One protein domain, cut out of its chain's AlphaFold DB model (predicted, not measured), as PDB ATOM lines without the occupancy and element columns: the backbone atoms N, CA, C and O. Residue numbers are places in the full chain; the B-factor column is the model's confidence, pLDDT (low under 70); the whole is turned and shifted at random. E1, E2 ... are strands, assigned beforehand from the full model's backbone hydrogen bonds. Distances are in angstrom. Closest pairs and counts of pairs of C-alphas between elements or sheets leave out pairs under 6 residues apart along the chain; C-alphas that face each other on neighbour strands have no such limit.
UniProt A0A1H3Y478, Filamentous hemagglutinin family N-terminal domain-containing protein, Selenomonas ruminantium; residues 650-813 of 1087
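What this domain is: This is residues 650 to 813 of the 1087 residues of the protein "Filamentous hemagglutinin family N-terminal domain-containing protein" of Selenomonas ruminantium (UniProt A0A1H3Y478). With little regular structure, the chain winds as a three-sided solenoid walled by parallel sheets E3 E6 E9 E11 E12, E1 E4 E7 E10 and E2 E5 E8. The printed part has 164 residues, 47 in twelve strands, E1 to E12: all strand. It is compact, radius of gyration of the C-alphas 14.7 A, spanning 40 by 36 by 30 A.

Where its parts are: E3 is residues 662 to 667, E6 700 to 705, 17.1 A long, E9 729 to 733, E11 754 to 758 and E12 806 to 809, ending at C-alpha (-19.180, 29.287, 30.157). E1 begins at C-alpha 651, (-26.325, 48.396, 21.017), and E2, E4, E5, E7, E8 and E10, three residues each, at 657, 690, 695, 709, 715 and 737.

How they stand to each other: E3 and E6 are parallel, N 665 and O 702 within hydrogen-bond range at 2.8 A. The sheets of E3 and E2 form a sandwich, two sheets face to face. E4 runs on into E5 at 85 degrees.

The domain as a whole: E11 to E12 is a long link; 28 residues have pLDDT under 70, among them residues 768 to 777.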
ATOM      1  N   TRP A 650     -25.069  50.269  25.490       95.50
ATOM      2  CA  TRP A 650     -25.845  49.279  24.742       95.50
ATOM      3  C   TRP A 650     -25.903  49.523  23.218       95.50
ATOM      4  O   TRP A 650     -25.845  50.652  22.720       95.50
ATOM      5  N   ILE A 651     -26.083  48.435  22.465       97.50
ATOM      6  CA  ILE A 651     -26.325  48.396  21.017       97.50
ATOM      7  C   ILE A 651     -27.680  47.730  20.760       97.50
ATOM      8  O   ILE A 651     -27.927  46.609  21.198       97.50
ATOM      9  N   ASN A 652     -28.554  48.380  19.993       97.50
ATOM     10  CA  ASN A 652     -29.863  47.854  19.610       97.50
ATOM     11  C   ASN A 652     -30.111  48.015  18.105       97.50
ATOM     12  O   ASN A 652     -30.433  49.100  17.620       97.50
ATOM     13  N   VAL A 653     -30.002  46.923  17.358       96.81
ATOM     14  CA  VAL A 653     -30.257  46.877  15.915       96.81
ATOM     15  C   VAL A 653     -31.607  46.205  15.678       96.81
ATOM     16  O   VAL A 653     -31.719  44.979  15.691       96.81
ATOM     17  N   LYS A 654     -32.655  47.013  15.502       93.81
ATOM     18  CA  LYS A 654     -34.041  46.546  15.323       93.81
ATOM     19  C   LYS A 654     -34.375  46.179  13.880       93.81
ATOM     20  O   LYS A 654     -35.290  45.388  13.669       93.81
ATOM     21  N   GLY A 655     -33.680  46.751  12.899       90.38
ATOM     22  CA  GLY A 655     -33.787  46.313  11.508       90.38
ATOM     23  C   GLY A 655     -32.941  45.073  11.222       90.38
ATOM     24  O   GLY A 655     -32.057  44.706  11.997       90.38
ATOM     25  N   THR A 656     -33.202  44.411  10.096       92.69
ATOM     26  CA  THR A 656     -32.358  43.299   9.632       92.69
ATOM     27  C   THR A 656     -31.059  43.829   9.029       92.69
ATOM     28  O   THR A 656     -31.093  44.804   8.275       92.69
ATOM     29  N   VAL A 657     -29.935  43.171   9.305       93.62
ATOM     30  CA  VAL A 657     -28.612  43.493   8.753       93.62
ATOM     31  C   VAL A 657     -28.256  42.480   7.672       93.62
ATOM     32  O   VAL A 657     -28.291  41.281   7.918       93.62
ATOM     33  N   ASN A 658     -27.894  42.954   6.488       91.31
ATOM     34  CA  ASN A 658     -27.336  42.154   5.409       91.31
ATOM     35  C   ASN A 658     -25.973  42.744   5.033       91.31
ATOM     36  O   ASN A 658     -25.902  43.909   4.650       91.31
ATOM     37  N   VAL A 659     -24.894  41.988   5.185       86.50
ATOM     38  CA  VAL A 659     -23.548  42.428   4.825       86.50
ATOM     39  C   VAL A 659     -22.864  41.421   3.911       86.50
ATOM     40  O   VAL A 659     -22.918  40.220   4.162       86.50
ATOM     41  N   ASP A 660     -22.194  41.882   2.858       82.50
ATOM     42  CA  ASP A 660     -21.525  40.969   1.920       82.50
ATOM     43  C   ASP A 660     -20.291  40.283   2.551       82.50
ATOM     44  O   ASP A 660     -19.937  39.176   2.157       82.50
ATOM     45  N   ASN A 661     -19.673  40.880   3.576       81.56
ATOM     46  CA  ASN A 661     -18.474  40.393   4.260       81.56
ATOM     47  C   ASN A 661     -18.695  40.265   5.784       81.56
ATOM     48  O   ASN A 661     -19.273  39.274   6.234       81.56
ATOM     49  N   ASN A 662     -18.187  41.198   6.600       84.25
ATOM     50  CA  ASN A 662     -18.108  41.061   8.060       84.25
ATOM     51  C   ASN A 662     -19.107  41.958   8.805       84.25
ATOM     52  O   ASN A 662     -19.339  43.105   8.425       84.25
ATOM     53  N   MET A 663     -19.633  41.452   9.921       90.19
ATOM     54  CA  MET A 663     -20.397  42.217  10.907       90.19
ATOM     55  C   MET A 663     -19.716  42.142  12.274       90.19
ATOM     56  O   MET A 663     -19.449  41.046  12.765       90.19
ATOM     57  N   ILE A 664     -19.479  43.287  12.907       90.44
ATOM     58  CA  ILE A 664     -18.929  43.412  14.258       90.44
ATOM     59  C   ILE A 664     -19.855  44.324  15.072       90.44
ATOM     60  O   ILE A 664     -20.199  45.415  14.624       90.44
ATOM     61  N   ALA A 665     -20.252  43.912  16.275       93.94
ATOM     62  CA  ALA A 665     -20.928  44.768  17.252       93.94
ATOM     63  C   ALA A 665     -20.375  44.512  18.656       93.94
ATOM     64  O   ALA A 665     -20.513  43.407  19.171       93.94
ATOM     65  N   ARG A 666     -19.762  45.521  19.276       92.81
ATOM     66  CA  ARG A 666     -19.123  45.440  20.595       92.81
ATOM     67  C   ARG A 666     -19.686  46.516  21.521       92.81
ATOM     68  O   ARG A 666     -19.472  47.693  21.249       92.81
ATOM     69  N   ALA A 667     -20.399  46.123  22.570       94.06
ATOM     70  CA  ALA A 667     -20.829  46.971  23.682       94.06
ATOM     71  C   ALA A 667     -19.917  46.689  24.885       94.06
ATOM     72  O   ALA A 667     -20.188  45.763  25.650       94.06
ATOM     73  N   THR A 668     -18.787  47.391  24.976       89.25
ATOM     74  CA  THR A 668     -17.741  47.124  25.980       89.25
ATOM     75  C   THR A 668     -17.052  48.410  26.447       89.25
ATOM     76  O   THR A 668     -17.052  49.399  25.715       89.25
ATOM     77  N   ASP A 669     -16.350  48.384  27.582       85.81
ATOM     78  CA  ASP A 669     -15.598  49.544  28.118       85.81
ATOM     79  C   ASP A 669     -14.560  50.146  27.136       85.81
ATOM     80  O   ASP A 669     -14.439  51.378  27.003       85.81
ATOM     81  N   ASP A 670     -13.832  49.280  26.420       81.12
ATOM     82  CA  ASP A 670     -12.956  49.630  25.295       81.12
ATOM     83  C   ASP A 670     -13.320  48.805  24.050       81.12
ATOM     84  O   ASP A 670     -12.693  47.786  23.744       81.12
ATOM     85  N   PRO A 671     -14.332  49.246  23.285       76.75
ATOM     86  CA  PRO A 671     -14.804  48.500  22.126       76.75
ATOM     87  C   PRO A 671     -13.799  48.539  20.970       76.75
ATOM     88  O   PRO A 671     -13.904  47.746  20.037       76.75
ATOM     89  N   SER A 672     -12.813  49.442  21.021       71.56
ATOM     90  CA  SER A 672     -11.798  49.586  19.981       71.56
ATOM     91  C   SER A 672     -10.666  48.565  20.085       71.56
ATOM     92  O   SER A 672      -9.977  48.339  19.089       71.56
ATOM     93  N   SER A 673     -10.497  47.930  21.247       68.62
ATOM     94  CA  SER A 673      -9.497  46.887  21.441       68.62
ATOM     95  C   SER A 673      -9.987  45.542  20.892       68.62
ATOM     96  O   SER A 673     -11.142  45.144  21.063       68.62
ATOM     97  N   ASP A 674      -9.095  44.817  20.217       57.81
ATOM     98  CA  ASP A 674      -9.389  43.465  19.734       57.81
ATOM     99  C   ASP A 674      -9.169  42.378  20.807       57.81
ATOM    100  O   ASP A 674      -9.588  41.236  20.626       57.81
ATOM    101  N   GLU A 675      -8.528  42.720  21.929       57.12
ATOM    102  CA  GLU A 675      -8.071  41.755  22.941       57.12
ATOM    103  C   GLU A 675      -8.885  41.784  24.250       57.12
ATOM    104  O   GLU A 675      -9.005  40.750  24.912       57.12
ATOM    105  N   GLU A 676      -9.476  42.923  24.637       58.06
ATOM    106  CA  GLU A 676     -10.052  43.084  25.982       58.06
ATOM    107  C   GLU A 676     -11.367  42.310  26.167       58.06
ATOM    108  O   GLU A 676     -11.608  41.746  27.233       58.06
ATOM    109  N   TYR A 677     -12.182  42.170  25.117       67.12
ATOM    110  CA  TYR A 677     -13.508  41.545  25.223       67.12
ATOM    111  C   TYR A 677     -13.483  40.013  25.361       67.12
ATOM    112  O   TYR A 677     -14.434  39.429  25.879       67.12
ATOM    113  N   LEU A 678     -12.403  39.340  24.937       72.12
ATOM    114  CA  LEU A 678     -12.210  37.898  25.167       72.12
ATOM    115  C   LEU A 678     -11.672  37.592  26.576       72.12
ATOM    116  O   LEU A 678     -11.539  36.420  26.946       72.12
ATOM    117  N   THR A 679     -11.397  38.619  27.380       79.31
ATOM    118  CA  THR A 679     -11.080  38.467  28.800       79.31
ATOM    119  C   THR A 679     -12.382  38.404  29.594       79.31
ATOM    120  O   THR A 679     -13.252  39.261  29.460       79.31
ATOM    121  N   ALA A 680     -12.560  37.368  30.416       82.12
ATOM    122  CA  ALA A 680     -13.763  37.268  31.234       82.12
ATOM    123  C   ALA A 680     -13.739  38.321  32.349       82.12
ATOM    124  O   ALA A 680     -12.756  38.440  33.082       82.12
ATOM    125  N   LYS A 681     -14.850  39.034  32.517       84.69
ATOM    126  CA  LYS A 681     -15.064  39.964  33.625       84.69
ATOM    127  C   LYS A 681     -15.671  39.255  34.832       84.69
ATOM    128  O   LYS A 681     -16.580  38.432  34.675       84.69
ATOM    129  N   ASP A 682     -15.220  39.636  36.029       80.12
ATOM    130  CA  ASP A 682     -15.763  39.150  37.308       80.12
ATOM    131  C   ASP A 682     -17.243  39.518  37.490       80.12
ATOM    132  O   ASP A 682     -18.008  38.775  38.104       80.12
ATOM    133  N   LYS A 683     -17.652  40.673  36.952       82.75
ATOM    134  CA  LYS A 683     -19.029  41.162  36.991       82.75
ATOM    135  C   LYS A 683     -19.409  41.763  35.640       82.75
ATOM    136  O   LYS A 683     -18.636  42.539  35.087       82.75
ATOM    137  N   ALA A 684     -20.596  41.408  35.157       83.88
ATOM    138  CA  ALA A 684     -21.208  42.035  33.994       83.88
ATOM    139  C   ALA A 684     -21.630  43.492  34.282       83.88
ATOM    140  O   ALA A 684     -21.989  43.823  35.423       83.88
ATOM    141  N   ASP A 685     -21.581  44.348  33.261       88.31
ATOM    142  CA  ASP A 685     -22.051  45.738  33.296       88.31
ATOM    143  C   ASP A 685     -23.478  45.828  32.740       88.31
ATOM    144  O   ASP A 685     -23.678  45.813  31.529       88.31
ATOM    145  N   ASP A 686     -24.464  45.987  33.629       88.94
ATOM    146  CA  ASP A 686     -25.904  45.987  33.323       88.94
ATOM    147  C   ASP A 686     -26.381  47.096  32.364       88.94
ATOM    148  O   ASP A 686     -27.574  47.189  32.067       88.94
ATOM    149  N   THR A 687     -25.474  47.939  31.865       89.25
ATOM    150  CA  THR A 687     -25.752  48.983  30.876       89.25
ATOM    151  C   THR A 687     -25.264  48.655  29.459       89.25
ATOM    152  O   THR A 687     -25.598  49.390  28.522       89.25
ATOM    153  N   GLN A 688     -24.513  47.564  29.275       93.94
ATOM    154  CA  GLN A 688     -23.767  47.253  28.047       93.94
ATOM    155  C   GLN A 688     -24.282  45.984  27.347       93.94
ATOM    156  O   GLN A 688     -23.577  44.981  27.231       93.94
ATOM    157  N   ASP A 689     -25.521  46.041  26.854       96.81
ATOM    158  CA  ASP A 689     -26.164  44.938  26.125       96.81
ATOM    159  C   ASP A 689     -26.005  45.052  24.604       96.81
ATOM    160  O   ASP A 689     -26.002  46.149  24.047       96.81
ATOM    161  N   VAL A 690     -26.006  43.921  23.895       98.19
ATOM    162  CA  VAL A 690     -26.157  43.876  22.429       98.19
ATOM    163  C   VAL A 690     -27.452  43.166  22.059       98.19
ATOM    164  O   VAL A 690     -27.631  41.989  22.346       98.19
ATOM    165  N   THR A 691     -28.354  43.849  21.359       98.19
ATOM    166  CA  THR A 691     -29.598  43.276  20.826       98.19
ATOM    167  C   THR A 691     -29.668  43.429  19.311       98.19
ATOM    168  O   THR A 691     -29.536  44.537  18.795       98.19
ATOM    169  N   VAL A 692     -29.938  42.340  18.584       97.25
ATOM    170  CA  VAL A 692     -30.016  42.340  17.109       97.25
ATOM    171  C   VAL A 692     -31.252  41.599  16.590       97.25
ATOM    172  O   VAL A 692     -31.630  40.554  17.121       97.25
ATOM    173  N   GLN A 693     -31.904  42.123  15.545       93.62
ATOM    174  CA  GLN A 693     -33.129  41.535  14.982       93.62
ATOM    175  C   GLN A 693     -32.874  40.354  14.039       93.62
ATOM    176  O   GLN A 693     -33.685  39.437  13.994       93.62
ATOM    177  N   GLY A 694     -31.768  40.365  13.296       92.12
ATOM    178  CA  GLY A 694     -31.353  39.308  12.372       92.12
ATOM    179  C   GLY A 694     -30.199  39.799  11.503       92.12
ATOM    180  O   GLY A 694     -30.196  40.964  11.101       92.12
ATOM    181  N   ILE A 695     -29.212  38.943  11.252       95.38
ATOM    182  CA  ILE A 695     -27.973  39.296  10.547       95.38
ATOM    183  C   ILE A 695     -27.729  38.252   9.465       95.38
ATOM    184  O   ILE A 695     -27.828  37.061   9.723       95.38
ATOM    185  N   THR A 696     -27.403  38.675   8.255       93.31
ATOM    186  CA  THR A 696     -26.833  37.829   7.205       93.31
ATOM    187  C   THR A 696     -25.506  38.447   6.811       93.31
ATOM    188  O   THR A 696     -25.464  39.624   6.484       93.31
ATOM    189  N   ALA A 697     -24.428  37.681   6.902       89.94
ATOM    190  CA  ALA A 697     -23.078  38.093   6.570       89.94
ATOM    191  C   ALA A 697     -22.483  37.099   5.568       89.94
ATOM    192  O   ALA A 697     -22.624  35.887   5.737       89.94
ATOM    193  N   GLY A 698     -21.798  37.567   4.530       85.12
ATOM    194  CA  GLY A 698     -21.121  36.653   3.610       85.12
ATOM    195  C   GLY A 698     -19.843  36.049   4.190       85.12
ATOM    196  O   GLY A 698     -19.403  35.023   3.691       85.12
ATOM    197  N   ASN A 699     -19.258  36.617   5.253       82.75
ATOM    198  CA  ASN A 699     -18.008  36.134   5.846       82.75
ATOM    199  C   ASN A 699     -18.117  35.756   7.330       82.75
ATOM    200  O   ASN A 699     -18.093  34.567   7.643       82.75
ATOM    201  N   SER A 700     -18.221  36.725   8.245       87.25
ATOM    202  CA  SER A 700     -18.285  36.437   9.688       87.25
ATOM    203  C   SER A 700     -19.117  37.441  10.479       87.25
ATOM    204  O   SER A 700     -19.226  38.601  10.085       87.25
ATOM    205  N   VAL A 701     -19.649  37.005  11.622       92.56
ATOM    206  CA  VAL A 701     -20.374  37.839  12.591       92.56
ATOM    207  C   VAL A 701     -19.685  37.755  13.954       92.56
ATOM    208  O   VAL A 701     -19.475  36.663  14.471       92.56
ATOM    209  N   SER A 702     -19.366  38.897  14.557       92.44
ATOM    210  CA  SER A 702     -18.832  38.999  15.917       92.44
ATOM    211  C   SER A 702     -19.716  39.926  16.749       92.44
ATOM    212  O   SER A 702     -19.878  41.095  16.409       92.44
ATOM    213  N   LEU A 703     -20.312  39.411  17.821       95.81
ATOM    214  CA  LEU A 703     -21.108  40.177  18.781       95.81
ATOM    215  C   LEU A 703     -20.426  40.083  20.146       95.81
ATOM    216  O   LEU A 703     -20.136  38.976  20.581       95.81
ATOM    217  N   ALA A 704     -20.191  41.193  20.834       94.69
ATOM    218  CA  ALA A 704     -19.621  41.204  22.179       94.69
ATOM    219  C   ALA A 704     -20.347  42.213  23.074       94.69
ATOM    220  O   ALA A 704     -20.624  43.326  22.637       94.69
ATOM    221  N   ALA A 705     -20.642  41.831  24.310       95.69
ATOM    222  CA  ALA A 705     -21.333  42.637  25.304       95.69
ATOM    223  C   ALA A 705     -20.707  42.409  26.684       95.69
ATOM    224  O   ALA A 705     -20.522  41.259  27.097       95.69
ATOM    225  N   ASP A 706     -20.450  43.486  27.421       94.06
ATOM    226  CA  ASP A 706     -20.070  43.406  28.833       94.06
ATOM    227  C   ASP A 706     -21.245  43.029  29.756       94.06
ATOM    228  O   ASP A 706     -21.025  42.765  30.940       94.06
ATOM    229  N   ASN A 707     -22.460  42.887  29.212       95.38
ATOM    230  CA  ASN A 707     -23.573  42.154  29.817       95.38
ATOM    231  C   ASN A 707     -24.207  41.155  28.841       95.38
ATOM    232  O   ASN A 707     -23.553  40.158  28.515       95.38
ATOM    233  N   ASP A 708     -25.440  41.373  28.383       96.81
ATOM    234  CA  ASP A 708     -26.206  40.345  27.679       96.81
ATOM    235  C   ASP A 708     -26.107  40.491  26.157       96.81
ATOM    236  O   ASP A 708     -26.102  41.596  25.605       96.81
ATOM    237  N   VAL A 709     -26.115  39.359  25.443       97.81
ATOM    238  CA  VAL A 709     -26.316  39.345  23.986       97.81
ATOM    239  C   VAL A 709     -27.654  38.698  23.652       97.81
ATOM    240  O   VAL A 709     -27.860  37.503  23.863       97.81
ATOM    241  N   THR A 710     -28.551  39.482  23.058       97.06
ATOM    242  CA  THR A 710     -29.879  39.055  22.617       97.06
ATOM    243  C   THR A 710     -29.984  38.989  21.094       97.06
ATOM    244  O   THR A 710     -29.870  40.002  20.401       97.06
ATOM    245  N   ILE A 711     -30.330  37.819  20.557       96.06
ATOM    246  CA  ILE A 711     -30.691  37.642  19.142       96.06
ATOM    247  C   ILE A 711     -32.208  37.465  19.012       96.06
ATOM    248  O   ILE A 711     -32.805  36.634  19.690       96.06
ATOM    249  N   LYS A 712     -32.869  38.247  18.155       94.06
ATOM    250  CA  LYS A 712     -34.330  38.187  17.920       94.06
ATOM    251  C   LYS A 712     -34.709  37.589  16.562       94.06
ATOM    252  O   LYS A 712     -35.888  37.538  16.223       94.06
ATOM    253  N   GLY A 713     -33.732  37.104  15.805       91.75
ATOM    254  CA  GLY A 713     -33.917  36.433  14.519       91.75
ATOM    255  C   GLY A 713     -32.668  35.651  14.131       91.75
ATOM    256  O   GLY A 713     -31.796  35.430  14.970       91.75
ATOM    257  N   VAL A 714     -32.612  35.200  12.879       92.38
ATOM    258  CA  VAL A 714     -31.536  34.327  12.388       92.38
ATOM    259  C   VAL A 714     -30.239  35.116  12.190       92.38
ATOM    260  O   VAL A 714     -30.263  36.225  11.650       92.38
ATOM    261  N   ILE A 715     -29.120  34.527  12.609       95.31
ATOM    262  CA  ILE A 715     -27.756  34.981  12.332       95.31
ATOM    263  C   ILE A 715     -27.137  34.029  11.309       95.31
ATOM    264  O   ILE A 715     -26.871  32.874  11.620       95.31
ATOM    265  N   ALA A 716     -26.908  34.495  10.091       92.31
ATOM    266  CA  ALA A 716     -26.290  33.723   9.027       92.31
ATOM    267  C   ALA A 716     -24.898  34.276   8.700       92.31
ATOM    268  O   ALA A 716     -24.747  35.484   8.540       92.31
ATOM    269  N   ALA A 717     -23.896  33.405   8.582       88.56
ATOM    270  CA  ALA A 717     -22.547  33.739   8.123       88.56
ATOM    271  C   ALA A 717     -22.082  32.690   7.096       88.56
ATOM    272  O   ALA A 717     -21.593  31.624   7.472       88.56
ATOM    273  N   THR A 718     -22.291  32.947   5.802       69.50
ATOM    274  CA  THR A 718     -22.155  31.931   4.740       69.50
ATOM    275  C   THR A 718     -21.001  32.240   3.787       69.50
ATOM    276  O   THR A 718     -21.220  32.696   2.664       69.50
ATOM    277  N   THR A 719     -19.765  31.987   4.218       62.56
ATOM    278  CA  THR A 719     -18.567  32.094   3.366       62.56
ATOM    279  C   THR A 719     -18.400  30.866   2.456       62.56
ATOM    280  O   THR A 719     -18.727  29.754   2.880       62.56
ATOM    281  N   PRO A 720     -17.858  31.011   1.226       51.88
ATOM    282  CA  PRO A 720     -17.491  29.886   0.366       51.88
ATOM    283  C   PRO A 720     -16.460  28.960   1.030       51.88
ATOM    284  O   PRO A 720     -15.535  29.409   1.700       51.88
ATOM    285  N   SER A 721     -16.628  27.663   0.788       50.00
ATOM    286  CA  SER A 721     -16.042  26.480   1.437       50.00
ATOM    287  C   SER A 721     -14.515  26.353   1.577       50.00
ATOM    288  O   SER A 721     -14.061  25.321   2.079       50.00
ATOM    289  N   ASP A 722     -13.718  27.322   1.128       51.34
ATOM    290  CA  ASP A 722     -12.307  27.079   0.790       51.34
ATOM    291  C   ASP A 722     -11.302  27.559   1.859       51.34
ATOM    292  O   ASP A 722     -10.206  27.009   1.931       51.34
ATOM    293  N   ASP A 723     -11.708  28.460   2.763       52.66
ATOM    294  CA  ASP A 723     -10.984  28.816   3.996       52.66
ATOM    295  C   ASP A 723     -11.899  28.536   5.194       52.66
ATOM    296  O   ASP A 723     -12.671  29.396   5.619       52.66
ATOM    297  N   LYS A 724     -11.858  27.309   5.734       52.91
ATOM    298  CA  LYS A 724     -12.589  26.970   6.965       52.91
ATOM    299  C   LYS A 724     -12.146  27.911   8.081       52.91
ATOM    300  O   LYS A 724     -11.064  27.752   8.644       52.91
ATOM    301  N   LYS A 725     -12.972  28.900   8.404       56.09
ATOM    302  CA  LYS A 725     -12.743  29.742   9.573       56.09
ATOM    303  C   LYS A 725     -13.170  28.952  10.802       56.09
ATOM    304  O   LYS A 725     -14.312  28.512  10.897       56.09
ATOM    305  N   ASN A 726     -12.279  28.855  11.789       63.56
ATOM    306  CA  ASN A 726     -12.539  28.138  13.048       63.56
ATOM    307  C   ASN A 726     -13.673  28.789  13.883       63.56
ATOM    308  O   ASN A 726     -14.166  28.202  14.845       63.56
ATOM    309  N   LYS A 727     -14.119  29.995  13.490       74.44
ATOM    310  CA  LYS A 727     -15.301  30.703  14.003       74.44
ATOM    311  C   LYS A 727     -15.901  31.648  12.946       74.44
ATOM    312  O   LYS A 727     -15.340  32.704  12.671       74.44
ATOM    313  N   ALA A 728     -17.038  31.285  12.353       84.50
ATOM    314  CA  ALA A 728     -17.803  32.155  11.450       84.50
ATOM    315  C   ALA A 728     -18.762  33.082  12.214       84.50
ATOM    316  O   ALA A 728     -18.967  34.224  11.812       84.50
ATOM    317  N   VAL A 729     -19.310  32.616  13.339       92.06
ATOM    318  CA  VAL A 729     -20.094  33.442  14.267       92.06
ATOM    319  C   VAL A 729     -19.477  33.346  15.658       92.06
ATOM    320  O   VAL A 729     -19.317  32.251  16.192       92.06
ATOM    321  N   GLU A 730     -19.127  34.476  16.255       92.38
ATOM    322  CA  GLU A 730     -18.623  34.565  17.624       92.38
ATOM    323  C   GLU A 730     -19.516  35.506  18.429       92.38
ATOM    324  O   GLU A 730     -19.700  36.661  18.056       92.38
ATOM    325  N   ILE A 731     -20.088  35.008  19.519       95.31
ATOM    326  CA  ILE A 731     -20.931  35.782  20.429       95.31
ATOM    327  C   ILE A 731     -20.288  35.750  21.807       95.31
ATOM    328  O   ILE A 731     -20.068  34.674  22.353       95.31
ATOM    329  N   VAL A 732     -20.007  36.919  22.364       94.00
ATOM    330  CA  VAL A 732     -19.350  37.110  23.651       94.00
ATOM    331  C   VAL A 732     -20.255  37.886  24.588       94.00
ATOM    332  O   VAL A 732     -20.254  39.106  24.573       94.00
ATOM    333  N   ALA A 733     -21.038  37.184  25.401       95.69
ATOM    334  CA  ALA A 733     -21.798  37.780  26.491       95.69
ATOM    335  C   ALA A 733     -21.007  37.619  27.795       95.69
ATOM    336  O   ALA A 733     -20.650  36.507  28.183       95.69
ATOM    337  N   GLN A 734     -20.708  38.702  28.502       94.00
ATOM    338  CA  GLN A 734     -20.160  38.585  29.859       94.00
ATOM    339  C   GLN A 734     -21.260  38.210  30.874       94.00
ATOM    340  O   GLN A 734     -20.937  37.638  31.923       94.00
ATOM    341  N   GLY A 735     -22.523  38.506  30.550       94.12
ATOM    342  CA  GLY A 735     -23.756  38.075  31.211       94.12
ATOM    343  C   GLY A 735     -24.397  36.883  30.491       94.12
ATOM    344  O   GLY A 735     -23.775  35.825  30.367       94.12
ATOM    345  N   ASP A 736     -25.632  37.035  30.030       94.12
ATOM    346  CA  ASP A 736     -26.455  35.973  29.455       94.12
ATOM    347  C   ASP A 736     -26.501  36.007  27.921       94.12
ATOM    348  O   ASP A 736     -26.568  37.053  27.271       94.12
ATOM    349  N   PHE A 737     -26.534  34.817  27.318       95.75
ATOM    350  CA  PHE A 737     -26.931  34.651  25.921       95.75
ATOM    351  C   PHE A 737     -28.442  34.417  25.835       95.75
ATOM    352  O   PHE A 737     -28.975  33.498  26.465       95.75
ATOM    353  N   ILE A 738     -29.129  35.231  25.030       94.56
ATOM    354  CA  ILE A 738     -30.589  35.241  24.922       94.56
ATOM    355  C   ILE A 738     -31.019  35.057  23.460       94.56
ATOM    356  O   ILE A 738     -31.049  35.990  22.658       94.56
ATOM    357  N   ASN A 739     -31.436  33.845  23.108       92.62
ATOM    358  CA  ASN A 739     -32.040  33.523  21.822       92.62
ATOM    359  C   ASN A 739     -33.566  33.689  21.867       92.62
ATOM    360  O   ASN A 739     -34.300  32.828  22.342       92.62
ATOM    361  N   ASN A 740     -34.043  34.789  21.296       91.81
ATOM    362  CA  ASN A 740     -35.453  35.120  21.094       91.81
ATOM    363  C   ASN A 740     -35.866  35.043  19.611       91.81
ATOM    364  O   ASN A 740     -36.851  35.666  19.215       91.81
ATOM    365  N   SER A 741     -35.130  34.311  18.768       88.75
ATOM    366  CA  SER A 741     -35.433  34.206  17.331       88.75
ATOM    367  C   SER A 741     -36.742  33.468  17.023       88.75
ATOM    368  O   SER A 741     -37.363  33.709  15.990       88.75
ATOM    369  N   GLY A 742     -37.155  32.540  17.892       82.62
ATOM    370  CA  GLY A 742     -38.328  31.686  17.684       82.62
ATOM    371  C   GLY A 742     -38.200  30.674  16.533       82.62
ATOM    372  O   GLY A 742     -39.207  30.048  16.172       82.62
ATOM    373  N   THR A 743     -36.993  30.509  15.975       82.06
ATOM    374  CA  THR A 743     -36.683  29.635  14.829       82.06
ATOM    375  C   THR A 743     -35.923  28.377  15.247       82.06
ATOM    376  O   THR A 743     -35.230  28.381  16.257       82.06
ATOM    377  N   ASN A 744     -36.018  27.317  14.439       78.06
ATOM    378  CA  ASN A 744     -35.337  26.041  14.699       78.06
ATOM    379  C   ASN A 744     -33.843  26.062  14.330       78.06
ATOM    380  O   ASN A 744     -33.107  25.161  14.710       78.06
ATOM    381  N   ASN A 745     -33.400  27.059  13.557       84.25
ATOM    382  CA  ASN A 745     -31.997  27.237  13.193       84.25
ATOM    383  C   ASN A 745     -31.612  28.718  13.341       84.25
ATOM    384  O   ASN A 745     -31.574  29.451  12.353       84.25
ATOM    385  N   PRO A 746     -31.408  29.188  14.583       89.56
ATOM    386  CA  PRO A 746     -31.175  30.599  14.867       89.56
ATOM    387  C   PRO A 746     -29.791  31.079  14.421       89.56
ATOM    388  O   PRO A 746     -29.598  32.282  14.277       89.56
ATOM    389  N   ILE A 747     -28.841  30.163  14.196       92.94
ATOM    390  CA  ILE A 747     -27.511  30.465  13.667       92.94
ATOM    391  C   ILE A 747     -27.198  29.515  12.503       92.94
ATOM    392  O   ILE A 747     -27.115  28.308  12.703       92.94
ATOM    393  N   ASP A 748     -26.990  30.060  11.303       90.56
ATOM    394  CA  ASP A 748     -26.639  29.312  10.091       90.56
ATOM    395  C   ASP A 748     -25.244  29.703   9.580       90.56
ATOM    396  O   ASP A 748     -25.006  30.822   9.137       90.56
ATOM    397  N   VAL A 749     -24.298  28.772   9.640       87.69
ATOM    398  CA  VAL A 749     -22.883  29.016   9.306       87.69
ATOM    399  C   VAL A 749     -22.411  28.266   8.057       87.69
ATOM    400  O   VAL A 749     -21.208  28.195   7.803       87.69
ATOM    401  N   GLY A 750     -23.324  27.673   7.274       74.50
ATOM    402  CA  GLY A 750     -23.018  27.125   5.941       74.50
ATOM    403  C   GLY A 750     -21.902  26.067   5.869       74.50
ATOM    404  O   GLY A 750     -21.319  25.882   4.806       74.50
ATOM    405  N   GLY A 751     -21.590  25.384   6.979       74.88
ATOM    406  CA  GLY A 751     -20.495  24.405   7.089       74.88
ATOM    407  C   GLY A 751     -19.299  24.842   7.947       74.88
ATOM    408  O   GLY A 751     -18.403  24.030   8.170       74.88
ATOM    409  N   ASN A 752     -19.290  26.082   8.446       83.12
ATOM    410  CA  ASN A 752     -18.351  26.565   9.462       83.12
ATOM    411  C   ASN A 752     -18.895  26.333  10.885       83.12
ATOM    412  O   ASN A 752     -19.858  25.590  11.086       83.12
ATOM    413  N   HIS A 753     -18.278  26.980  11.879       87.00
ATOM    414  CA  HIS A 753     -18.613  26.815  13.292       87.00
ATOM    415  C   HIS A 753     -18.927  28.137  13.985       87.00
ATOM    416  O   HIS A 753     -18.417  29.193  13.601       87.00
ATOM    417  N   TRP A 754     -19.737  28.072  15.040       92.12
ATOM    418  CA  TRP A 754     -20.016  29.197  15.925       92.12
ATOM    419  C   TRP A 754     -19.480  28.974  17.341       92.12
ATOM    420  O   TRP A 754     -19.379  27.843  17.822       92.12
ATOM    421  N   LYS A 755     -19.143  30.069  18.026       92.31
ATOM    422  CA  LYS A 755     -18.677  30.088  19.418       92.31
ATOM    423  C   LYS A 755     -19.539  31.056  20.217       92.31
ATOM    424  O   LYS A 755     -19.646  32.219  19.839       92.31
ATOM    425  N   ILE A 756     -20.149  30.584  21.298       94.94
ATOM    426  CA  ILE A 756     -20.976  31.403  22.187       94.94
ATOM    427  C   ILE A 756     -20.387  31.339  23.584       94.94
ATOM    428  O   ILE A 756     -20.304  30.279  24.196       94.94
ATOM    429  N   TYR A 757     -19.998  32.496  24.078       93.94
ATOM    430  CA  TYR A 757     -19.406  32.718  25.375       93.94
ATOM    431  C   TYR A 757     -20.454  33.376  26.286       93.94
ATOM    432  O   TYR A 757     -21.096  34.337  25.858       93.94
ATOM    433  N   SER A 758     -20.664  32.863  27.501       94.25
ATOM    434  CA  SER A 758     -21.621  33.438  28.465       94.25
ATOM    435  C   SER A 758     -21.269  33.133  29.926       94.25
ATOM    436  O   SER A 758     -20.334  32.385  30.220       94.25
ATOM    437  N   SER A 759     -22.017  33.707  30.868       91.00
ATOM    438  CA  SER A 759     -21.827  33.501  32.306       91.00
ATOM    439  C   SER A 759     -22.154  32.060  32.732       91.00
ATOM    440  O   SER A 759     -21.254  31.303  33.106       91.00
ATOM    441  N   SER A 760     -23.421  31.659  32.606       89.38
ATOM    442  CA  SER A 760     -23.960  30.386  33.078       89.38
ATOM    443  C   SER A 760     -25.020  29.832  32.119       89.38
ATOM    444  O   SER A 760     -25.851  30.583  31.605       89.38
ATOM    445  N   PRO A 761     -25.096  28.503  31.922       89.94
ATOM    446  CA  PRO A 761     -26.220  27.891  31.218       89.94
ATOM    447  C   PRO A 761     -27.550  27.992  31.989       89.94
ATOM    448  O   PRO A 761     -28.601  27.715  31.417       89.94
ATOM    449  N   THR A 762     -27.541  28.339  33.283       86.69
ATOM    450  CA  THR A 762     -28.764  28.401  34.111       86.69
ATOM    451  C   THR A 762     -29.606  29.651  33.872       86.69
ATOM    452  O   THR A 762     -30.825  29.603  34.050       86.69
ATOM    453  N   THR A 763     -28.971  30.750  33.475       87.44
ATOM    454  CA  THR A 763     -29.591  32.064  33.258       87.44
ATOM    455  C   THR A 763     -29.827  32.355  31.775       87.44
ATOM    456  O   THR A 763     -30.798  33.027  31.427       87.44
ATOM    457  N   ASN A 764     -29.030  31.747  30.893       90.88
ATOM    458  CA  ASN A 764     -29.201  31.820  29.446       90.88
ATOM    459  C   ASN A 764     -30.595  31.396  28.949       90.88
ATOM    460  O   ASN A 764     -31.232  30.466  29.454       90.88
ATOM    461  N   ASN A 765     -31.007  31.997  27.831       90.75
ATOM    462  CA  ASN A 765     -32.096  31.507  26.998       90.75
ATOM    463  C   ASN A 765     -31.541  30.969  25.672       90.75
ATOM    464  O   ASN A 765     -31.064  31.730  24.839       90.75
ATOM    465  N   PHE A 766     -31.663  29.664  25.434       89.44
ATOM    466  CA  PHE A 766     -31.175  29.025  24.206       89.44
ATOM    467  C   PHE A 766     -32.211  28.956  23.071       89.44
ATOM    468  O   PHE A 766     -31.870  28.493  21.981       89.44
ATOM    469  N   GLY A 767     -33.431  29.474  23.271       82.88
ATOM    470  CA  GLY A 767     -34.493  29.524  22.258       82.88
ATOM    471  C   GLY A 767     -35.886  29.382  22.863       82.88
ATOM    472  O   GLY A 767     -36.637  30.350  22.992       82.88
ATOM    473  N   SER A 768     -36.237  28.155  23.239       66.94
ATOM    474  CA  SER A 768     -37.523  27.801  23.869       66.94
ATOM    475  C   SER A 768     -37.489  27.899  25.396       66.94
ATOM    476  O   SER A 768     -38.543  27.883  26.041       66.94
ATOM    477  N   GLY A 769     -36.292  28.044  25.967       57.66
ATOM    478  CA  GLY A 769     -36.037  28.000  27.398       57.66
ATOM    479  C   GLY A 769     -35.944  26.559  27.888       57.66
ATOM    480  O   GLY A 769     -36.962  25.923  28.164       57.66
ATOM    481  N   VAL A 770     -34.715  26.075  28.063       50.81
ATOM    482  CA  VAL A 770     -34.445  24.788  28.711       50.81
ATOM    483  C   VAL A 770     -35.091  24.775  30.097       50.81
ATOM    484  O   VAL A 770     -34.957  25.724  30.869       50.81
ATOM    485  N   GLY A 771     -35.835  23.713  30.413       48.69
ATOM    486  CA  GLY A 771     -36.491  23.555  31.715       48.69
ATOM    487  C   GLY A 771     -37.799  24.341  31.901       48.69
ATOM    488  O   GLY A 771     -38.324  24.365  33.015       48.69
ATOM    489  N   LYS A 772     -38.362  24.953  30.844       47.50
ATOM    490  CA  LYS A 772     -39.663  25.661  30.891       47.50
ATOM    491  C   LYS A 772     -40.837  24.925  30.219       47.50
ATOM    492  O   LYS A 772     -41.922  25.491  30.136       47.50
ATOM    493  N   GLY A 773     -40.656  23.667  29.800       47.66
ATOM    494  CA  GLY A 773     -41.734  22.827  29.246       47.66
ATOM    495  C   GLY A 773     -42.189  23.209  27.831       47.66
ATOM    496  O   GLY A 773     -43.343  22.966  27.479       47.66
ATOM    497  N   ASN A 774     -41.304  23.827  27.045       53.84
ATOM    498  CA  ASN A 774     -41.572  24.288  25.682       53.84
ATOM    499  C   ASN A 774     -40.980  23.333  24.626       53.84
ATOM    500  O   ASN A 774     -40.364  22.328  24.952       53.84
ATOM    501  N   ASP A 775     -41.230  23.633  23.350       59.97
ATOM    502  CA  ASP A 775     -40.752  22.884  22.183       59.97
ATOM    503  C   ASP A 775     -39.217  22.962  22.033       59.97
ATOM    504  O   ASP A 775     -38.716  23.814  21.301       59.97
ATOM    505  N   ASP A 776     -38.496  22.055  22.703       68.75
ATOM    506  CA  ASP A 776     -37.024  21.919  22.692       68.75
ATOM    507  C   ASP A 776     -36.413  21.804  21.276       68.75
ATOM    508  O   ASP A 776     -35.203  21.943  21.106       68.75
ATOM    509  N   SER A 777     -37.224  21.591  20.226       66.94
ATOM    510  CA  SER A 777     -36.764  21.605  18.828       66.94
ATOM    511  C   SER A 777     -36.303  22.983  18.332       66.94
ATOM    512  O   SER A 777     -35.775  23.094  17.221       66.94
ATOM    513  N   LYS A 778     -36.507  24.030  19.141       72.25
ATOM    514  CA  LYS A 778     -36.109  25.416  18.861       72.25
ATOM    515  C   LYS A 778     -34.873  25.878  19.621       72.25
ATOM    516  O   LYS A 778     -34.428  27.010  19.417       72.25
ATOM    517  N   ASP A 779     -34.333  25.039  20.496       83.94
ATOM    518  CA  ASP A 779     -33.085  25.336  21.178       83.94
ATOM    519  C   ASP A 779     -31.904  25.245  20.202       83.94
ATOM    520  O   ASP A 779     -31.821  24.348  19.360       83.94
ATOM    521  N   LEU A 780     -30.957  26.178  20.323       90.38
ATOM    522  CA  LEU A 780     -29.725  26.135  19.541       90.38
ATOM    523  C   LEU A 780     -28.806  25.027  20.069       90.38
ATOM    524  O   LEU A 780     -28.045  25.229  21.019       90.38
ATOM    525  N   ASN A 781     -28.862  23.863  19.427       88.81
ATOM    526  CA  ASN A 781     -28.026  22.727  19.788       88.81
ATOM    527  C   ASN A 781     -26.630  22.820  19.149       88.81
ATOM    528  O   ASN A 781     -26.485  22.884  17.927       88.81
ATOM    529  N   SER A 782     -25.587  22.789  19.976       90.62
ATOM    530  CA  SER A 782     -24.188  22.729  19.529       90.62
ATOM    531  C   SER A 782     -23.785  21.361  18.973       90.62
ATOM    532  O   SER A 782     -22.822  21.275  18.209       90.62
ATOM    533  N   GLY A 783     -24.474  20.288  19.370       87.31
ATOM    534  CA  GLY A 783     -24.110  18.900  19.076       87.31
ATOM    535  C   GLY A 783     -22.787  18.449  19.703       87.31
ATOM    536  O   GLY A 783     -22.294  17.381  19.358       87.31
ATOM    537  N   ASN A 784     -22.195  19.267  20.576       88.00
ATOM    538  CA  ASN A 784     -20.858  19.084  21.126       88.00
ATOM    539  C   ASN A 784     -20.850  19.399  22.625       88.00
ATOM    540  O   ASN A 784     -21.763  20.038  23.147       88.00
ATOM    541  N   TYR A 785     -19.798  18.985  23.331       85.44
ATOM    542  CA  TYR A 785     -19.618  19.351  24.736       85.44
ATOM    543  C   TYR A 785     -19.341  20.850  24.898       85.44
ATOM    544  O   TYR A 785     -18.581  21.439  24.122       85.44
ATOM    545  N   ALA A 786     -19.920  21.448  25.938       89.38
ATOM    546  CA  ALA A 786     -19.583  22.804  26.349       89.38
ATOM    547  C   ALA A 786     -18.186  22.870  26.990       89.38
ATOM    548  O   ALA A 786     -17.666  21.883  27.515       89.38
ATOM    549  N   VAL A 787     -17.599  24.059  26.944       88.75
ATOM    550  CA  VAL A 787     -16.310  24.413  27.539       88.75
ATOM    551  C   VAL A 787     -16.570  25.276  28.777       88.75
ATOM    552  O   VAL A 787     -17.514  26.063  28.789       88.75
ATOM    553  N   TRP A 788     -15.753  25.141  29.821       89.31
ATOM    554  CA  TRP A 788     -16.050  25.700  31.146       89.31
ATOM    555  C   TRP A 788     -14.912  26.544  31.702       89.31
ATOM    556  O   TRP A 788     -13.765  26.414  31.280       89.31
ATOM    557  N   SER A 789     -15.219  27.344  32.723       88.25
ATOM    558  CA  SER A 789     -14.250  28.160  33.463       88.25
ATOM    559  C   SER A 789     -13.424  29.126  32.611       88.25
ATOM    560  O   SER A 789     -12.288  29.454  32.975       88.25
ATOM    561  N   TRP A 790     -13.966  29.600  31.488       87.88
ATOM    562  CA  TRP A 790     -13.297  30.645  30.717       87.88
ATOM    563  C   TRP A 790     -13.108  31.896  31.588       87.88
ATOM    564  O   TRP A 790     -14.007  32.298  32.325       87.88
ATOM    565  N   GLY A 791     -11.903  32.473  31.539       79.88
ATOM    566  CA  GLY A 791     -11.502  33.606  32.375       79.88
ATOM    567  C   GLY A 791     -10.601  33.259  33.550       79.88
ATOM    568  O   GLY A 791      -9.964  34.143  34.114       79.88
ATOM    569  N   LYS A 792     -10.518  31.981  33.928       81.56
ATOM    570  CA  LYS A 792      -9.656  31.532  35.028       81.56
ATOM    571  C   LYS A 792      -8.261  31.183  34.514       81.56
ATOM    572  O   LYS A 792      -8.131  30.576  33.458       81.56
ATOM    573  N   GLU A 793      -7.217  31.470  35.295       70.38
ATOM    574  CA  GLU A 793      -5.811  31.202  34.918       70.38
ATOM    575  C   GLU A 793      -5.525  29.731  34.552       70.38
ATOM    576  O   GLU A 793      -4.592  29.428  33.811       70.38
ATOM    577  N   VAL A 794      -6.329  28.800  35.070       66.00
ATOM    578  CA  VAL A 794      -6.164  27.352  34.863       66.00
ATOM    579  C   VAL A 794      -6.681  26.879  33.493       66.00
ATOM    580  O   VAL A 794      -6.463  25.728  33.112       66.00
ATOM    581  N   PHE A 795      -7.345  27.758  32.738       67.56
ATOM    582  CA  PHE A 795      -8.001  27.472  31.464       67.56
ATOM    583  C   PHE A 795      -7.062  27.657  30.260       67.56
ATOM    584  O   PHE A 795      -6.410  28.689  30.121       67.56
ATOM    585  N   LYS A 796      -7.007  26.668  29.352       67.38
ATOM    586  CA  LYS A 796      -6.127  26.676  28.158       67.38
ATOM    587  C   LYS A 796      -6.854  26.377  26.843       67.38
ATOM    588  O   LYS A 796      -6.287  25.770  25.936       67.38
ATOM    589  N   TYR A 797      -8.120  26.755  26.733       76.75
ATOM    590  CA  TYR A 797      -8.864  26.570  25.492       76.75
ATOM    591  C   TYR A 797      -8.436  27.600  24.445       76.75
ATOM    592  O   TYR A 797      -8.449  28.805  24.694       76.75
ATOM    593  N   ASN A 798      -8.104  27.113  23.253       75.19
ATOM    594  CA  ASN A 798      -7.885  27.947  22.086       75.19
ATOM    595  C   ASN A 798      -9.059  27.767  21.118       75.19
ATOM    596  O   ASN A 798      -9.117  26.793  20.366       75.19
ATOM    597  N   ALA A 799      -9.989  28.723  21.126       74.69
ATOM    598  CA  ALA A 799     -11.137  28.724  20.220       74.69
ATOM    599  C   ALA A 799     -10.727  28.723  18.743       74.69
ATOM    600  O   ALA A 799     -11.443  28.194  17.897       74.69
ATOM    601  N   GLY A 800      -9.556  29.293  18.445       69.00
ATOM    602  CA  GLY A 800      -8.994  29.388  17.107       69.00
ATOM    603  C   GLY A 800      -8.441  28.077  16.556       69.00
ATOM    604  O   GLY A 800      -7.836  28.127  15.498       69.00
ATOM    605  N   THR A 801      -8.604  26.934  17.227       74.75
ATOM    606  CA  THR A 801      -8.219  25.601  16.712       74.75
ATOM    607  C   THR A 801      -9.325  24.551  16.856       74.75
ATOM    608  O   THR A 801      -9.066  23.368  16.655       74.75
ATOM    609  N   ASP A 802     -10.526  24.944  17.287       81.56
ATOM    610  CA  ASP A 802     -11.625  24.013  17.551       81.56
ATOM    611  C   ASP A 802     -12.705  24.107  16.474       81.56
ATOM    612  O   ASP A 802     -13.493  25.053  16.444       81.56
ATOM    613  N   ASP A 803     -12.787  23.071  15.648       84.69
ATOM    614  CA  ASP A 803     -13.681  22.976  14.491       84.69
ATOM    615  C   ASP A 803     -15.073  22.447  14.888       84.69
ATOM    616  O   ASP A 803     -15.635  21.560  14.252       84.69
ATOM    617  N   ASN A 804     -15.621  22.939  16.001       86.94
ATOM    618  CA  ASN A 804     -16.929  22.532  16.518       86.94
ATOM    619  C   ASN A 804     -17.754  23.735  16.957       86.94
ATOM    620  O   ASN A 804     -17.217  24.750  17.399       86.94
ATOM    621  N   ASN A 805     -19.075  23.602  16.927       90.88
ATOM    622  CA  ASN A 805     -19.947  24.572  17.579       90.88
ATOM    623  C   ASN A 805     -19.780  24.455  19.096       90.88
ATOM    624  O   ASN A 805     -19.871  23.347  19.626       90.88
ATOM    625  N   ARG A 806     -19.523  25.556  19.808       91.25
ATOM    626  CA  ARG A 806     -19.287  25.510  21.264       91.25
ATOM    627  C   ARG A 806     -20.051  26.572  22.023       91.25
ATOM    628  O   ARG A 806     -20.003  27.746  21.668       91.25
ATOM    629  N   TYR A 807     -20.611  26.140  23.147       93.12
ATOM    630  CA  TYR A 807     -20.867  27.012  24.285       93.12
ATOM    631  C   TYR A 807     -19.657  27.027  25.218       93.12
ATOM    632  O   TYR A 807     -19.043  25.983  25.448       93.12
ATOM    633  N   ILE A 808     -19.309  28.200  25.730       92.44
ATOM    634  CA  ILE A 808     -18.136  28.449  26.566       92.44
ATOM    635  C   ILE A 808     -18.600  29.275  27.771       92.44
ATOM    636  O   ILE A 808     -18.983  30.432  27.626       92.44
ATOM    637  N   PHE A 809     -18.595  28.684  28.960       92.38
ATOM    638  CA  PHE A 809     -19.180  29.287  30.157       92.38
ATOM    639  C   PHE A 809     -18.119  29.741  31.166       92.38
ATOM    640  O   PHE A 809     -17.050  29.129  31.274       92.38
ATOM    641  N   LYS A 810     -18.431  30.782  31.949       91.19
ATOM    642  CA  LYS A 810     -17.645  31.178  33.138       91.19
ATOM    643  C   LYS A 810     -17.840  30.208  34.305       91.19
ATOM    644  O   LYS A 810     -16.946  30.057  35.143       91.19
ATOM    645  N   ASP A 811     -18.996  29.550  34.348       89.38
ATOM    646  CA  ASP A 811     -19.312  28.517  35.329       89.38
ATOM    647  C   ASP A 811     -18.270  27.395  35.355       89.38
ATOM    648  O   ASP A 811     -17.689  26.999  34.341       89.38
ATOM    649  N   THR A 812     -18.069  26.855  36.555       88.88
ATOM    650  CA  THR A 812     -17.205  25.704  36.811       88.88
ATOM    651  C   THR A 812     -18.081  24.564  37.313       88.88
ATOM    652  O   THR A 812     -18.402  24.533  38.505       88.88
ATOM    653  N   PRO A 813     -18.508  23.645  36.437       88.06
ATOM    654  CA  PRO A 813     -19.368  22.556  36.848       88.06
ATOM    655  C   PRO A 813     -18.580  21.547  37.679       88.06
ATOM    656  O   PRO A 813     -17.361  21.373  37.529       88.06
TER     657      PRO A 813